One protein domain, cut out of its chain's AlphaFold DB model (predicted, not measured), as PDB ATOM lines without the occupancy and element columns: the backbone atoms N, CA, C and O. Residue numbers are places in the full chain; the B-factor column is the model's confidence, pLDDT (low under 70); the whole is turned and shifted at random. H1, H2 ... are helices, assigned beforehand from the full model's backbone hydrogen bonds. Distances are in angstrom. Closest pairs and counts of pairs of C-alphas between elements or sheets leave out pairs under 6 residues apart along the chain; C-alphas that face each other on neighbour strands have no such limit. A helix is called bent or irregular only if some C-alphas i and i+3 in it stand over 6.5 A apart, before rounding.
ATOM      1  N   GLY A  22      43.491 -20.414  44.462       79.06
ATOM      2  CA  GLY A  22      42.446 -20.305  45.477       79.06
ATOM      3  C   GLY A  22      42.081 -21.623  46.169       79.06
ATOM      4  O   GLY A  22      41.414 -21.593  47.205       79.06
ATOM      5  N   TYR A  23      42.496 -22.780  45.642       78.56
ATOM      6  CA  TYR A  23      42.085 -24.087  46.161       78.56
ATOM      7  C   TYR A  23      42.621 -24.333  47.576       78.56
ATOM      8  O   TYR A  23      41.858 -24.691  48.472       78.56
ATOM      9  N   GLY A  24      43.912 -24.079  47.811       80.62
ATOM     10  CA  GLY A  24      44.532 -24.286  49.125       80.62
ATOM     11  C   GLY A  24      43.942 -23.384  50.213       80.62
ATOM     12  O   GLY A  24      43.707 -23.833  51.333       80.62
ATOM     13  N   VAL A  25      43.637 -22.131  49.859       84.56
ATOM     14  CA  VAL A  25      43.007 -21.165  50.772       84.56
ATOM     15  C   VAL A  25      41.599 -21.618  51.154       84.56
ATOM     16  O   VAL A  25      41.263 -21.624  52.335       84.56
ATOM     17  N   LYS A  26      40.796 -22.061  50.177       82.62
ATOM     18  CA  LYS A  26      39.445 -22.588  50.425       82.62
ATOM     19  C   LYS A  26      39.469 -23.828  51.314       82.62
ATOM     20  O   LYS A  26      38.699 -23.896  52.262       82.62
ATOM     21  N   VAL A  27      40.367 -24.781  51.049       83.25
ATOM     22  CA  VAL A  27      40.478 -26.000  51.870       83.25
ATOM     23  C   VAL A  27      40.807 -25.653  53.318       83.25
ATOM     24  O   VAL A  27      40.151 -26.167  54.215       83.25
ATOM     25  N   LYS A  28      41.772 -24.757  53.551       85.81
ATOM     26  CA  LYS A  28      42.152 -24.359  54.909       85.81
ATOM     27  C   LYS A  28      41.024 -23.631  55.641       85.81
ATOM     28  O   LYS A  28      40.755 -23.947  56.789       85.81
ATOM     29  N   ALA A  29      40.333 -22.714  54.966       87.31
ATOM     30  CA  ALA A  29      39.203 -22.001  55.558       87.31
ATOM     31  C   ALA A  29      38.061 -22.949  55.962       87.31
ATOM     32  O   ALA A  29      37.447 -22.766  57.007       87.31
ATOM     33  N   LEU A  30      37.789 -23.972  55.148       86.31
ATOM     34  CA  LEU A  30      36.783 -24.982  55.471       86.31
ATOM     35  C   LEU A  30      37.215 -25.873  56.638       86.31
ATOM     36  O   LEU A  30      36.399 -26.150  57.512       86.31
ATOM     37  N   ASP A  31      38.491 -26.256  56.690       87.94
ATOM     38  CA  ASP A  31      39.057 -27.032  57.799       87.94
ATOM     39  C   ASP A  31      38.985 -26.253  59.126       87.94
ATOM     40  O   ASP A  31      38.520 -26.786  60.131       87.94
ATOM     41  N   ASP A  32      39.310 -24.953  59.105       91.38
ATOM     42  CA  ASP A  32      39.181 -24.044  60.257       91.38
ATOM     43  C   ASP A  32      37.719 -23.917  60.742       91.38
ATOM     44  O   ASP A  32      37.461 -23.686  61.924       91.38
ATOM     45  N   MET A  33      36.747 -24.090  59.838       87.75
ATOM     46  CA  MET A  33      35.311 -24.107  60.141       87.75
ATOM     47  C   MET A  33      34.785 -25.493  60.544       87.75
ATOM     48  O   MET A  33      33.617 -25.613  60.918       87.75
ATOM     49  N   GLY A  34      35.608 -26.544  60.465       89.06
ATOM     50  CA  GLY A  34      35.180 -27.928  60.675       89.06
ATOM     51  C   GLY A  34      34.227 -28.449  59.593       89.06
ATOM     52  O   GLY A  34      33.456 -29.374  59.848       89.06
ATOM     53  N   LEU A  35      34.261 -27.851  58.400       84.19
ATOM     54  CA  LEU A  35      33.410 -28.171  57.256       84.19
ATOM     55  C   LEU A  35      34.219 -28.856  56.152       84.19
ATOM     56  O   LEU A  35      35.426 -28.671  56.006       84.19
ATOM     57  N   LYS A  36      33.543 -29.642  55.320       80.50
ATOM     58  CA  LYS A  36      34.120 -30.294  54.140       80.50
ATOM     59  C   LYS A  36      33.468 -29.754  52.881       80.50
ATOM     60  O   LYS A  36      32.288 -29.434  52.867       80.50
ATOM     61  N   ASN A  37      34.206 -29.761  51.769       74.12
ATOM     62  CA  ASN A  37      33.639 -29.423  50.456       74.12
ATOM     63  C   ASN A  37      32.368 -30.230  50.133       74.12
ATOM     64  O   ASN A  37      31.472 -29.705  49.490       74.12
ATOM     65  N   SER A  38      32.287 -31.486  50.589       75.81
ATOM     66  CA  SER A  38      31.110 -32.338  50.385       75.81
ATOM     67  C   SER A  38      29.847 -31.830  51.071       75.81
ATOM     68  O   SER A  38      28.749 -32.182  50.662       75.81
ATOM     69  N   ASP A  39      29.988 -31.005  52.105       75.38
ATOM     70  CA  ASP A  39      28.844 -30.463  52.839       75.38
ATOM     71  C   ASP A  39      28.089 -29.422  51.994       75.38
ATOM     72  O   ASP A  39      26.920 -29.142  52.248       75.38
ATOM     73  N   PHE A  40      28.734 -28.914  50.934       75.00
ATOM     74  CA  PHE A  40      28.153 -28.005  49.951       75.00
ATOM     75  C   PHE A  40      27.612 -28.724  48.710       75.00
ATOM     76  O   PHE A  40      26.910 -28.094  47.924       75.00
ATOM     77  N   ASP A  41      27.863 -30.028  48.547       70.94
ATOM     78  CA  ASP A  41      27.325 -30.792  47.411       70.94
ATOM     79  C   ASP A  41      25.777 -30.781  47.453       70.94
ATOM     80  O   ASP A  41      25.124 -30.651  46.423       70.94
ATOM     81  N   ASN A  42      25.179 -30.798  48.655       68.00
ATOM     82  CA  ASN A  42      23.727 -30.674  48.830       68.00
ATOM     83  C   ASN A  42      23.199 -29.261  48.538       68.00
ATOM     84  O   ASN A  42      22.026 -29.116  48.213       68.00
ATOM     85  N   LEU A  43      24.022 -28.216  48.694       67.38
ATOM     86  CA  LEU A  43      23.609 -26.848  48.362       67.38
ATOM     87  C   LEU A  43      23.482 -26.700  46.849       67.38
ATOM     88  O   LEU A  43      22.510 -26.118  46.386       67.38
ATOM     89  N   ASP A  44      24.409 -27.286  46.097       65.06
ATOM     90  CA  ASP A  44      24.328 -27.344  44.638       65.06
ATOM     91  C   ASP A  44      23.013 -28.018  44.202       65.06
ATOM     92  O   ASP A  44      22.218 -27.425  43.478       65.06
ATOM     93  N   ASP A  45      22.689 -29.181  44.776       66.06
ATOM     94  CA  ASP A  45      21.434 -29.890  44.485       66.06
ATOM     95  C   ASP A  45      20.175 -29.113  44.938       66.06
ATOM     96  O   ASP A  45      19.140 -29.157  44.272       66.06
ATOM     97  N   MET A  46      20.235 -28.389  46.064       65.31
ATOM     98  CA  MET A  46      19.106 -27.611  46.601       65.31
ATOM     99  C   MET A  46      18.831 -26.319  45.828       65.31
ATOM    100  O   MET A  46      17.683 -25.877  45.787       65.31
ATOM    101  N   PHE A  47      19.859 -25.708  45.237       68.81
ATOM    102  CA  PHE A  47      19.725 -24.491  44.435       68.81
ATOM    103  C   PHE A  47      19.556 -24.770  42.934       68.81
ATOM    104  O   PHE A  47      19.429 -23.821  42.165       68.81
ATOM    105  N   GLY A  48      19.460 -26.045  42.535       64.38
ATOM    106  CA  GLY A  48      19.242 -26.446  41.142       64.38
ATOM    107  C   GLY A  48      20.514 -26.438  40.291       64.38
ATOM    108  O   GLY A  48      20.429 -26.358  39.073       64.38
ATOM    109  N   GLY A  49      21.685 -26.531  40.916       63.62
ATOM    110  CA  GLY A  49      22.975 -26.364  40.263       63.62
ATOM    111  C   GLY A  49      23.302 -24.898  39.981       63.62
ATOM    112  O   GLY A  49      22.545 -23.974  40.284       63.62
ATOM    113  N   ASN A  50      24.470 -24.660  39.396       66.69
ATOM    114  CA  ASN A  50      24.835 -23.333  38.920       66.69
ATOM    115  C   ASN A  50      24.099 -23.047  37.591       66.69
ATOM    116  O   ASN A  50      24.277 -23.806  36.642       66.69
ATOM    117  N   PRO A  51      23.329 -21.951  37.458       64.00
ATOM    118  CA  PRO A  51      22.572 -21.646  36.235       64.00
ATOM    119  C   PRO A  51      23.450 -21.465  34.985       64.00
ATOM    120  O   PRO A  51      22.970 -21.588  33.861       64.00
ATOM    121  N   VAL A  52      24.747 -21.193  35.160       65.25
ATOM    122  CA  VAL A  52      25.717 -21.185  34.051       65.25
ATOM    123  C   VAL A  52      25.960 -22.598  33.513       65.25
ATOM    124  O   VAL A  52      26.169 -22.768  32.320       65.25
ATOM    125  N   ASP A  53      25.883 -23.618  34.367       63.50
ATOM    126  CA  ASP A  53      26.089 -25.017  33.994       63.50
ATOM    127  C   ASP A  53      24.896 -25.545  33.185       63.50
ATOM    128  O   ASP A  53      25.100 -26.282  32.227       63.50
ATOM    129  N   GLU A  54      23.666 -25.120  33.507       63.34
ATOM    130  CA  GLU A  54      22.484 -25.409  32.678       63.34
ATOM    131  C   GLU A  54      22.582 -24.755  31.295       63.34
ATOM    132  O   GLU A  54      22.154 -25.343  30.304       63.34
ATOM    133  N   PHE A  55      23.151 -23.548  31.218       65.25
ATOM    134  CA  PHE A  55      23.369 -22.859  29.950       65.25
ATOM    135  C   PHE A  55      24.468 -23.526  29.114       65.25
ATOM    136  O   PHE A  55      24.253 -23.755  27.929       65.25
ATOM    137  N   ASP A  56      25.607 -23.875  29.717       65.38
ATOM    138  CA  ASP A  56      26.689 -24.594  29.033       65.38
ATOM    139  C   ASP A  56      26.205 -25.965  28.531       65.38
ATOM    140  O   ASP A  56      26.390 -26.273  27.358       65.38
ATOM    141  N   ASP A  57      25.518 -26.756  29.368       67.06
ATOM    142  CA  ASP A  57      24.975 -28.069  28.981       67.06
ATOM    143  C   ASP A  57      23.911 -27.943  27.867       67.06
ATOM    144  O   ASP A  57      23.834 -28.793  26.975       67.06
ATOM    145  N   LEU A  58      23.082 -26.888  27.894       69.75
ATOM    146  CA  LEU A  58      22.109 -26.596  26.835       69.75
ATOM    147  C   LEU A  58      22.806 -26.225  25.522       69.75
ATOM    148  O   LEU A  58      22.394 -26.688  24.461       69.75
ATOM    149  N   MET A  59      23.840 -25.388  25.584       70.38
ATOM    150  CA  MET A  59      24.582 -24.960  24.402       70.38
ATOM    151  C   MET A  59      25.394 -26.119  23.817       70.38
ATOM    152  O   MET A  59      25.315 -26.336  22.613       70.38
ATOM    153  N   ASP A  60      26.081 -26.913  24.641       65.62
ATOM    154  CA  ASP A  60      26.792 -28.123  24.207       65.62
ATOM    155  C   ASP A  60      25.830 -29.111  23.522       65.62
ATOM    156  O   ASP A  60      26.121 -29.606  22.435       65.62
ATOM    157  N   GLY A  61      24.634 -29.330  24.085       65.12
ATOM    158  CA  GLY A  61      23.616 -30.192  23.475       65.12
ATOM    159  C   GLY A  61      23.071 -29.679  22.137       65.12
ATOM    160  O   GLY A  61      22.768 -30.482  21.259       65.12
ATOM    161  N   ILE A  62      22.969 -28.357  21.958       65.81
ATOM    162  CA  ILE A  62      22.573 -27.742  20.681       65.81
ATOM    163  C   ILE A  62      23.692 -27.876  19.642       65.81
ATOM    164  O   ILE A  62      23.404 -28.124  18.477       65.81
ATOM    165  N   TYR A  63      24.957 -27.712  20.037       58.88
ATOM    166  CA  TYR A  63      26.098 -27.801  19.119       58.88
ATOM    167  C   TYR A  63      26.420 -29.236  18.683       58.88
ATOM    168  O   TYR A  63      26.843 -29.421  17.546       58.88
ATOM    169  N   ASP A  64      26.182 -30.239  19.533       57.94
ATOM    170  CA  ASP A  64      26.363 -31.658  19.184       57.94
ATOM    171  C   ASP A  64      25.279 -32.195  18.218       57.94
ATOM    172  O   ASP A  64      25.439 -33.279  17.650       57.94
ATOM    173  N   GLU A  65      24.175 -31.462  18.018       57.12
ATOM    174  CA  GLU A  65      23.071 -31.838  17.117       57.12
ATOM    175  C   GLU A  65      23.243 -31.312  15.668       57.12
ATOM    176  O   GLU A  65      22.415 -31.626  14.807       57.12
TER     177      GLU A  65
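What this domain is: This is residues 22 to 65 of the 66 residues of an uncharacterized protein of Flavobacteriaceae bacterium (UniProt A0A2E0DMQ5). Three short helices are strung one after another along an open, drawn-out chain, with no core between them. H1 and H2 make a corner near their linked ends, and H3 sticks out beyond H2 as a free arm, so that the far ends of the model are the corner by H1 and the tail after H3. The printed part has 44 residues with three named helices in the order H1, H2, H3 and no named strand, and its class is all helix. It is extended, with a radius of gyration of the C-alphas of 15.1 A, and the C-alphas span 46 by 23 by 12 A.

How they stand to each other: Begin with H1, residues 22 to 32, and look from there to H2, residues 37 to 47. These two are close but not clearly touching, with 2 pairs of C-alphas within 8 A; the closest are those of Leu 30 and Asn 37, 7.4 A apart. Their lines are about perpendicular, at 79 degrees, though the line of H2 is a rough one. H2 is irregular, but only just: C-alphas 39 and 42 are 6.50 A apart. Go on to H3, residues 51 to 63, which is apart from H1 and also apart from H2. Look at the backbone O and N atoms: in H1 and H3 every O i to N i+4 pair is within hydrogen-bond range, while in H2 it is 4 of 7.

Where its parts are: Find C-alpha 22 at (42.446, -20.305, 45.477); from there H1 runs 15.6 A to C-alpha 32 at (39.181, -24.044, 60.257). Pass residues 33 to 36 and you reach Asn 37, where H2 begins; it measures 15.9 A from its first to its last C-alpha, that of Phe 47. After residues 48 to 50, H3 begins at Pro 51 and runs 18.5 A to C-alpha 63 at (26.098, -27.801, 19.119). With 13 residues it is the longest helix.

The domain as a whole: The two C-alphas farthest apart are those of Asp 32 and Glu 65, at 46.7 A, while the first and last printed C-alphas, of Gly 22 and Glu 65, are 36.2 A apart. Residues 42 to 48, of which 42 to 47 belong to H2, stand free, and so do residues 50 to 65, of which 51 to 63 belong to H3. The links from H1 to H2 and from H2 to H3 are tight, with 4 and 3 residues between the helices, and the printed part has no cut. Look at the B-factor column for the model's confidence: the mean pLDDT of the printed part is 72.7, and 23 residues, 42 to 58 and 60 to 65, are under 70.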